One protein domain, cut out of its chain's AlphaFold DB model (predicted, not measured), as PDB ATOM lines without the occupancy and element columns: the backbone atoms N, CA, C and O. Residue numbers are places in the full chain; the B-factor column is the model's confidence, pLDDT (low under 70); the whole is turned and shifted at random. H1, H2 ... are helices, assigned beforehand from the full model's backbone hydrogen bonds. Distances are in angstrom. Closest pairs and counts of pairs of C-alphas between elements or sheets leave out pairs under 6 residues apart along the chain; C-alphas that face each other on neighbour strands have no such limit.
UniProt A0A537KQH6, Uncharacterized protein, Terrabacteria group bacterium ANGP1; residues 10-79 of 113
ATOM      1  N   ALA A  10     109.366 134.799 221.942       83.69
ATOM      2  CA  ALA A  10     109.855 135.592 223.066       83.69
ATOM      3  C   ALA A  10     109.495 137.086 222.953       83.69
ATOM      4  O   ALA A  10     109.274 137.738 223.968       83.69
ATOM      5  N   ALA A  11     109.455 137.655 221.742       86.94
ATOM      6  CA  ALA A  11     109.037 139.041 221.522       86.94
ATOM      7  C   ALA A  11     107.569 139.247 221.876       86.94
ATOM      8  O   ALA A  11     107.259 140.206 222.578       86.94
ATOM      9  N   GLN A  12     106.709 138.332 221.432       86.56
ATOM     10  CA  GLN A  12     105.285 138.359 221.725       86.56
ATOM     11  C   GLN A  12     105.017 138.236 223.232       86.56
ATOM     12  O   GLN A  12     104.198 138.981 223.762       86.56
ATOM     13  N   ASP A  13     105.754 137.363 223.925       88.38
ATOM     14  CA  ASP A  13     105.580 137.131 225.364       88.38
ATOM     15  C   ASP A  13     106.128 138.281 226.229       88.38
ATOM     16  O   ASP A  13     105.553 138.625 227.260       88.38
ATOM     17  N   LEU A  14     107.256 138.886 225.836       87.44
ATOM     18  CA  LEU A  14     107.936 139.922 226.631       87.44
ATOM     19  C   LEU A  14     107.361 141.331 226.447       87.44
ATOM     20  O   LEU A  14     107.643 142.206 227.273       87.44
ATOM     21  N   ARG A  15     106.662 141.587 225.338       87.62
ATOM     22  CA  ARG A  15     106.139 142.908 224.962       87.62
ATOM     23  C   ARG A  15     104.750 142.776 224.347       87.62
ATOM     24  O   ARG A  15     104.574 142.955 223.144       87.62
ATOM     25  N   THR A  16     103.777 142.467 225.195       88.50
ATOM     26  CA  THR A  16     102.371 142.261 224.821       88.50
ATOM     27  C   THR A  16     101.641 143.562 224.482       88.50
ATOM     28  O   THR A  16     100.589 143.537 223.851       88.50
ATOM     29  N   GLU A  17     102.196 144.706 224.881       93.19
ATOM     30  CA  GLU A  17     101.598 146.030 224.732       93.19
ATOM     31  C   GLU A  17     101.860 146.702 223.371       93.19
ATOM     32  O   GLU A  17     101.336 147.784 223.109       93.19
ATOM     33  N   ILE A  18     102.680 146.095 222.506       91.25
ATOM     34  CA  ILE A  18     103.018 146.615 221.173       91.25
ATOM     35  C   ILE A  18     102.866 145.541 220.097       91.25
ATOM     36  O   ILE A  18     102.840 144.346 220.376       91.25
ATOM     37  N   ASP A  19     102.794 145.978 218.841       93.00
ATOM     38  CA  ASP A  19     102.741 145.090 217.685       93.00
ATOM     39  C   ASP A  19     104.001 144.210 217.585       93.00
ATOM     40  O   ASP A  19     105.108 144.635 217.928       93.00
ATOM     41  N   LEU A  20     103.857 142.989 217.055       88.50
ATOM     42  CA  LEU A  20     104.968 142.039 216.904       88.50
ATOM     43  C   LEU A  20     106.195 142.652 216.187       88.50
ATOM     44  O   LEU A  20     107.315 142.494 216.690       88.50
ATOM     45  N   PRO A  21     106.058 143.415 215.081       90.38
ATOM     46  CA  PRO A  21     107.192 144.129 214.488       90.38
ATOM     47  C   PRO A  21     107.881 145.100 215.461       90.38
ATOM     48  O   PRO A  21     109.115 145.189 215.483       90.38
ATOM     49  N   GLY A  22     107.112 145.829 216.274       89.75
ATOM     50  CA  GLY A  22     107.608 146.675 217.357       89.75
ATOM     51  C   GLY A  22     108.368 145.885 218.420       89.75
ATOM     52  O   GLY A  22     109.514 146.233 218.736       89.75
ATOM     53  N   ALA A  23     107.786 144.790 218.906       91.00
ATOM     54  CA  ALA A  23     108.383 143.899 219.897       91.00
ATOM     55  C   ALA A  23     109.706 143.290 219.405       91.00
ATOM     56  O   ALA A  23     110.726 143.332 220.101       91.00
ATOM     57  N   MET A  24     109.751 142.822 218.156       91.38
ATOM     58  CA  MET A  24     110.971 142.302 217.540       91.38
ATOM     59  C   MET A  24     112.060 143.372 217.422       91.38
ATOM     60  O   MET A  24     113.227 143.107 217.731       91.38
ATOM     61  N   ARG A  25     111.711 144.599 216.997       89.19
ATOM     62  CA  ARG A  25     112.663 145.726 216.970       89.19
ATOM     63  C   ARG A  25     113.204 146.017 218.367       89.19
ATOM     64  O   ARG A  25     114.402 146.275 218.504       89.19
ATOM     65  N   TRP A  26     112.352 145.962 219.387       89.06
ATOM     66  CA  TRP A  26     112.746 146.168 220.776       89.06
ATOM     67  C   TRP A  26     113.736 145.096 221.259       89.06
ATOM     68  O   TRP A  26     114.815 145.457 221.738       89.06
ATOM     69  N   ILE A  27     113.447 143.802 221.053       89.38
ATOM     70  CA  ILE A  27     114.361 142.709 221.439       89.38
ATOM     71  C   ILE A  27     115.700 142.828 220.717       89.38
ATOM     72  O   ILE A  27     116.746 142.736 221.360       89.38
ATOM     73  N   ARG A  28     115.693 143.067 219.400       87.12
ATOM     74  CA  ARG A  28     116.931 143.202 218.611       87.12
ATOM     75  C   ARG A  28     117.802 144.336 219.143       87.12
ATOM     76  O   ARG A  28     118.961 144.106 219.474       87.12
ATOM     77  N   ARG A  29     117.221 145.526 219.344       86.56
ATOM     78  CA  ARG A  29     117.935 146.681 219.916       86.56
ATOM     79  C   ARG A  29     118.522 146.367 221.287       86.56
ATOM     80  O   ARG A  29     119.661 146.733 221.563       86.56
ATOM     81  N   ARG A  30     117.761 145.684 222.144       86.38
ATOM     82  CA  ARG A  30     118.216 145.320 223.489       86.38
ATOM     83  C   ARG A  30     119.360 144.307 223.442       86.38
ATOM     84  O   ARG A  30     120.348 144.477 224.152       86.38
ATOM     85  N   ARG A  31     119.259 143.293 222.579       87.25
ATOM     86  CA  ARG A  31     120.298 142.276 222.367       87.25
ATOM     87  C   ARG A  31     121.594 142.888 221.846       87.25
ATOM     88  O   ARG A  31     122.665 142.562 222.353       87.25
ATOM     89  N   ASP A  32     121.502 143.773 220.861       86.31
ATOM     90  CA  ASP A  32     122.677 144.414 220.272       86.31
ATOM     91  C   ASP A  32     123.364 145.342 221.274       86.31
ATOM     92  O   ASP A  32     124.586 145.309 221.404       86.31
ATOM     93  N   ALA A  33     122.592 146.083 222.071       84.75
ATOM     94  CA  ALA A  33     123.149 146.916 223.128       84.75
ATOM     95  C   ALA A  33     123.897 146.095 224.197       84.75
ATOM     96  O   ALA A  33     124.995 146.472 224.606       84.75
ATOM     97  N   VAL A  34     123.349 144.942 224.602       87.62
ATOM     98  CA  VAL A  34     124.038 144.009 225.510       87.62
ATOM     99  C   VAL A  34     125.332 143.492 224.881       87.62
ATOM    100  O   VAL A  34     126.361 143.497 225.545       87.62
ATOM    101  N   ARG A  35     125.318 143.090 223.606       87.75
ATOM    102  CA  ARG A  35     126.521 142.604 222.906       87.75
ATOM    103  C   ARG A  35     127.627 143.648 222.836       87.75
ATOM    104  O   ARG A  35     128.776 143.321 223.110       87.75
ATOM    105  N   VAL A  36     127.284 144.888 222.490       87.56
ATOM    106  CA  VAL A  36     128.250 145.994 222.437       87.56
ATOM    107  C   VAL A  36     128.840 146.256 223.822       87.56
ATOM    108  O   VAL A  36     130.052 146.396 223.952       87.56
ATOM    109  N   GLY A  37     128.005 146.274 224.864       88.56
ATOM    110  CA  GLY A  37     128.481 146.458 226.234       88.56
ATOM    111  C   GLY A  37     129.358 145.300 226.729       88.56
ATOM    112  O   GLY A  37     130.383 145.546 227.356       88.56
ATOM    113  N   LEU A  38     129.005 144.054 226.394       89.06
ATOM    114  CA  LEU A  38     129.822 142.869 226.680       89.06
ATOM    115  C   LEU A  38     131.192 142.955 226.017       89.06
ATOM    116  O   LEU A  38     132.200 142.717 226.674       89.06
ATOM    117  N   LEU A  39     131.226 143.304 224.730       89.56
ATOM    118  CA  LEU A  39     132.475 143.468 224.000       89.56
ATOM    119  C   LEU A  39     133.347 144.537 224.664       89.56
ATOM    120  O   LEU A  39     134.498 144.256 224.967       89.56
ATOM    121  N   ALA A  40     132.781 145.712 224.960       89.38
ATOM    122  CA  ALA A  40     133.506 146.804 225.605       89.38
ATOM    123  C   ALA A  40     134.102 146.396 226.965       89.38
ATOM    124  O   ALA A  40     135.262 146.697 227.240       89.38
ATOM    125  N   LEU A  41     133.340 145.677 227.795       88.75
ATOM    126  CA  LEU A  41     133.816 145.187 229.093       88.75
ATOM    127  C   LEU A  41     134.911 144.127 228.958       88.75
ATOM    128  O   LEU A  41     135.917 144.214 229.655       88.75
ATOM    129  N   ILE A  42     134.753 143.163 228.047       88.69
ATOM    130  CA  ILE A  42     135.773 142.137 227.782       88.69
ATOM    131  C   ILE A  42     137.071 142.783 227.289       88.69
ATOM    132  O   ILE A  42     138.152 142.387 227.712       88.69
ATOM    133  N   THR A  43     136.972 143.803 226.432       87.94
ATOM    134  CA  THR A  43     138.148 144.527 225.933       87.94
ATOM    135  C   THR A  43     138.798 145.423 226.984       87.94
ATOM    136  O   THR A  43     140.009 145.600 226.948       87.94
ATOM    137  N   ALA A  44     138.018 145.993 227.908       85.69
ATOM    138  CA  ALA A  44     138.524 146.884 228.953       85.69
ATOM    139  C   ALA A  44     139.115 146.124 230.149       85.69
ATOM    140  O   ALA A  44     140.021 146.625 230.808       85.69
ATOM    141  N   LEU A  45     138.611 144.918 230.427       84.56
ATOM    142  CA  LEU A  45     138.989 144.093 231.575       84.56
ATOM    143  C   LEU A  45     139.417 142.684 231.123       84.56
ATOM    144  O   LEU A  45     138.794 141.687 231.524       84.56
ATOM    145  N   PRO A  46     140.461 142.567 230.278       73.50
ATOM    146  CA  PRO A  46     140.939 141.266 229.832       73.50
ATOM    147  C   PRO A  46     141.373 140.432 231.047       73.50
ATOM    148  O   PRO A  46     142.105 140.899 231.913       73.50
ATOM    149  N   GLY A  47     140.877 139.195 231.131       78.19
ATOM    150  CA  GLY A  47     141.205 138.247 232.206       78.19
ATOM    151  C   GLY A  47     140.128 138.056 233.280       78.19
ATOM    152  O   GLY A  47     140.152 137.033 233.954       78.19
ATOM    153  N   ARG A  48     139.140 138.957 233.408       77.75
ATOM    154  CA  ARG A  48     138.024 138.781 234.367       77.75
ATOM    155  C   ARG A  48     136.773 138.126 233.783       77.75
ATOM    156  O   ARG A  48     136.009 137.520 234.521       77.75
ATOM    157  N   LEU A  49     136.536 138.279 232.479       78.62
ATOM    158  CA  LEU A  49     135.253 137.938 231.837       78.62
ATOM    159  C   LEU A  49     135.383 136.911 230.695       78.62
ATOM    160  O   LEU A  49     134.407 136.627 230.001       78.62
ATOM    161  N   GLY A  50     136.584 136.360 230.490       82.31
ATOM    162  CA  GLY A  50     136.915 135.531 229.327       82.31
ATOM    163  C   GLY A  50     137.041 136.340 228.027       82.31
ATOM    164  O   GLY A  50     137.114 137.565 228.049       82.31
ATOM    165  N   THR A  51     137.088 135.650 226.884       81.25
ATOM    166  CA  THR A  51     137.275 136.257 225.545       81.25
ATOM    167  C   THR A  51     136.028 136.190 224.659       81.25
ATOM    168  O   THR A  51     135.986 136.786 223.583       81.25
ATOM    169  N   ILE A  52     134.987 135.473 225.092       84.12
ATOM    170  CA  ILE A  52     133.785 135.224 224.292       84.12
ATOM    171  C   ILE A  52     132.693 136.227 224.670       84.12
ATOM    172  O   ILE A  52     132.096 136.143 225.740       84.12
ATOM    173  N   SER A  53     132.333 137.118 223.746       82.44
ATOM    174  CA  SER A  53     131.281 138.132 223.925       82.44
ATOM    175  C   SER A  53     129.853 137.577 223.768       82.44
ATOM    176  O   SER A  53     129.025 138.120 223.028       82.44
ATOM    177  N   ARG A  54     129.550 136.458 224.439       85.44
ATOM    178  CA  ARG A  54     128.205 135.861 224.525       85.44
ATOM    179  C   ARG A  54     127.764 135.801 225.980       85.44
ATOM    180  O   ARG A  54     128.536 135.392 226.837       85.44
ATOM    181  N   ILE A  55     126.502 136.139 226.246       86.19
ATOM    182  CA  ILE A  55     125.986 136.176 227.620       86.19
ATOM    183  C   ILE A  55     126.058 134.805 228.301       86.19
ATOM    184  O   ILE A  55     126.364 134.748 229.483       86.19
ATOM    185  N   GLN A  56     125.857 133.708 227.562       88.50
ATOM    186  CA  GLN A  56     125.981 132.350 228.098       88.50
ATOM    187  C   GLN A  56     127.408 132.050 228.566       88.50
ATOM    188  O   GLN A  56     127.587 131.524 229.653       88.50
ATOM    189  N   ALA A  57     128.419 132.446 227.785       87.25
ATOM    190  CA  ALA A  57     129.815 132.255 228.166       87.25
ATOM    191  C   ALA A  57     130.158 133.056 229.429       87.25
ATOM    192  O   ALA A  57     130.803 132.540 230.335       87.25
ATOM    193  N   VAL A  58     129.655 134.290 229.530       87.81
ATOM    194  CA  VAL A  58     129.847 135.112 230.729       87.81
ATOM    195  C   VAL A  58     129.120 134.534 231.945       87.81
ATOM    196  O   VAL A  58     129.670 134.575 233.036       87.81
ATOM    197  N   ARG A  59     127.924 133.951 231.782       91.38
ATOM    198  CA  ARG A  59     127.235 133.243 232.876       91.38
ATOM    199  C   ARG A  59     128.064 132.089 233.422       91.38
ATOM    200  O   ARG A  59     128.112 131.930 234.631       91.38
ATOM    201  N   THR A  60     128.713 131.325 232.545       90.44
ATOM    202  CA  THR A  60     129.610 130.236 232.949       90.44
ATOM    203  C   THR A  60     130.826 130.767 233.702       90.44
ATOM    204  O   THR A  60     131.149 130.240 234.754       90.44
ATOM    205  N   VAL A  61     131.467 131.833 233.207       90.00
ATOM    206  CA  VAL A  61     132.648 132.433 233.858       90.00
ATOM    207  C   VAL A  61     132.310 133.062 235.215       90.00
ATOM    208  O   VAL A  61     133.107 132.983 236.138       90.00
ATOM    209  N   LEU A  62     131.143 133.699 235.332       88.81
ATOM    210  CA  LEU A  62     130.692 134.356 236.564       88.81
ATOM    211  C   LEU A  62     129.887 133.434 237.490       88.81
ATOM    212  O   LEU A  62     129.410 133.907 238.518       88.81
ATOM    213  N   GLU A  63     129.657 132.179 237.091       91.81
ATOM    214  CA  GLU A  63     128.824 131.193 237.797       91.81
ATOM    215  C   GLU A  63     127.471 131.764 238.269       91.81
ATOM    216  O   GLU A  63     126.991 131.505 239.372       91.81
ATOM    217  N   SER A  64     126.841 132.596 237.432       89.25
ATOM    218  CA  SER A  64     125.663 133.374 237.826       89.25
ATOM    219  C   SER A  64     124.635 133.508 236.714       89.25
ATOM    220  O   SER A  64     124.907 134.030 235.631       89.25
ATOM    221  N   GLU A  65     123.384 133.174 237.027       88.56
ATOM    222  CA  GLU A  65     122.233 133.423 236.151       88.56
ATOM    223  C   GLU A  65     121.954 134.925 235.949       88.56
ATOM    224  O   GLU A  65     121.388 135.347 234.929       88.56
ATOM    225  N   ARG A  66     122.416 135.764 236.887       89.19
ATOM    226  CA  ARG A  66     122.265 137.228 236.881       89.19
ATOM    227  C   ARG A  66     123.498 137.947 236.322       89.19
ATOM    228  O   ARG A  66     123.811 139.056 236.747       89.19
ATOM    229  N   ALA A  67     124.153 137.365 235.316       89.62
ATOM    230  CA  ALA A  67     125.382 137.898 234.715       89.62
ATOM    231  C   ALA A  67     125.343 139.398 234.353       89.62
ATOM    232  O   ALA A  67     126.343 140.076 234.527       89.62
ATOM    233  N   LEU A  68     124.213 139.958 233.894       88.81
ATOM    234  CA  LEU A  68     124.128 141.397 233.578       88.81
ATOM    235  C   LEU A  68     124.263 142.303 234.813       88.81
ATOM    236  O   LEU A  68     124.804 143.399 234.695       88.81
ATOM    237  N   VAL A  69     123.775 141.862 235.976       91.38
ATOM    238  CA  VAL A  69     123.912 142.604 237.240       91.38
ATOM    239  C   VAL A  69     125.357 142.527 237.715       91.38
ATOM    240  O   VAL A  69     125.972 143.563 237.941       91.38
ATOM    241  N   ALA A  70     125.933 141.322 237.732       91.06
ATOM    242  CA  ALA A  70     127.335 141.117 238.091       91.06
ATOM    243  C   ALA A  70     128.290 141.904 237.170       91.06
ATOM    244  O   ALA A  70     129.213 142.561 237.634       91.06
ATOM    245  N   LEU A  71     128.031 141.930 235.859       89.19
ATOM    246  CA  LEU A  71     128.793 142.744 234.905       89.19
ATOM    247  C   LEU A  71     128.717 144.240 235.204       89.19
ATOM    248  O   LEU A  71     129.690 144.959 234.985       89.19
ATOM    249  N   ARG A  72     127.561 144.715 235.671       90.75
ATOM    250  CA  ARG A  72     127.369 146.118 236.039       90.75
ATOM    251  C   ARG A  72     128.184 146.486 237.278       90.75
ATOM    252  O   ARG A  72     128.714 147.589 237.330       90.75
ATOM    253  N   GLU A  73     128.302 145.570 238.233       91.06
ATOM    254  CA  GLU A  73     129.137 145.734 239.428       91.06
ATOM    255  C   GLU A  73     130.630 145.671 239.081       91.06
ATOM    256  O   GLU A  73     131.384 146.569 239.438       91.06
ATOM    257  N   ILE A  74     131.053 144.671 238.301       89.50
ATOM    258  CA  ILE A  74     132.449 144.517 237.851       89.50
ATOM    259  C   ILE A  74     132.903 145.721 237.016       89.50
ATOM    260  O   ILE A  74     134.048 146.154 237.108       89.50
ATOM    261  N   GLY A  75     132.007 146.250 236.183       88.12
ATOM    262  CA  GLY A  75     132.246 147.399 235.318       88.12
ATOM    263  C   GLY A  75     131.862 148.746 235.927       88.12
ATOM    264  O   GLY A  75     131.644 149.678 235.150       88.12
ATOM    265  N   ALA A  76     131.728 148.856 237.256       91.44
ATOM    266  CA  ALA A  76     131.241 150.059 237.943       91.44
ATOM    267  C   ALA A  76     131.969 151.341 237.497       91.44
ATOM    268  O   ALA A  76     131.329 152.342 237.162       91.44
ATOM    269  N   ASP A  77     133.293 151.270 237.365       90.69
ATOM    270  CA  ASP A  77     134.143 152.396 236.954       90.69
ATOM    271  C   ASP A  77     133.917 152.822 235.491       90.69
ATOM    272  O   ASP A  77     134.252 153.933 235.080       90.69
ATOM    273  N   HIS A  78     133.302 151.957 234.683       88.81
ATOM    274  CA  HIS A  78     133.071 152.169 233.256       88.81
ATOM    275  C   HIS A  78     131.601 152.434 232.900       88.81
ATOM    276  O   HIS A  78     131.283 152.637 231.724       88.81
ATOM    277  N   LEU A  79     130.679 152.498 233.871       89.62
ATOM    278  CA  LEU A  79     129.240 152.660 233.600       89.62
ATOM    279  C   LEU A  79     128.897 153.932 232.818       89.62
ATOM    280  O   LEU A  79     127.954 153.934 232.022       89.62
TER     281      LEU A  79
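Overview. This is residues 10 to 79 of the 113 residues of an uncharacterized protein of Terrabacteria group bacterium ANGP1 (UniProt A0A537KQH6). One long straight helix, H2, makes the length of this domain; the short helix H1 packs on the beginning of H2, and the two short helices H3 and H4 form a small group beside its later half. The chain folds back after H2 to reach H3, and the space along H2 between H1 and this group is open. The printed part has 70 residues with four named helices, in the order H1, H2, H3, H4, and no named strand; its class is all helix. The whole is loose, with a radius of gyration of the C-alphas of 14.0 A, and only just elongated, with spans of 41 by 21 by 19 A.

Arrangement. H1, residues 10 to 14, touches H2, residues 20 to 44, and H2 touches H1 with residues 20 to 27 alone. Their closest C-alphas are those of Ala 11 and Ala 23, 5.2 A apart. H2 and H3, residues 55 to 61, are close but not clearly touching; their closest C-alphas, those of Leu 38 and Ile 55, are 7.8 A apart. These two helices run the same way at a steep tilt of 36 degrees, only just past shallow. H3 and H4, residues 67 to 74, only just touch, with 3 pairs of C-alphas within 8 A, the closest being those of Arg 59 and Ala 67 at 5.3 A. They run the same way at a steep tilt of 62 degrees. H2 and H4 are near each other, with no pair of C-alphas within 8 A but 10 pairs within 10 A. H1 is apart from H3 and from H4. In H1, H2, H3 and H4 every O i to N i+4 pair is within hydrogen-bond range.

Along the chain. H1 runs from Ala 10, with its C-alpha at (109.855, 135.592, 223.066), to Leu 14 and is 5.9 A long from first to last C-alpha. H2 runs 36.0 A from Leu 20, C-alpha at (104.968, 142.039, 216.904), to Ala 44, C-alpha at (138.524, 146.884, 228.953). H3 goes from Ile 55 to Val 61 over 9.9 A. H4 goes from Ala 67 to Ile 74 over 10.2 A, its last C-alpha at (132.449, 144.517, 237.851). Residues 75 to 79 follow H4.

Size, cuts and confidence. The C-alphas farthest apart in the domain, those of Asp 19 and Gly 47, are 41.7 A apart. The links from H1 to H2 and from H3 to H4 are tight, the link from H2 to H3 is short with 10 residues, and no link is long. The printed part has no cut. The mean pLDDT of the printed part is 87.7, and no printed residue is under 70.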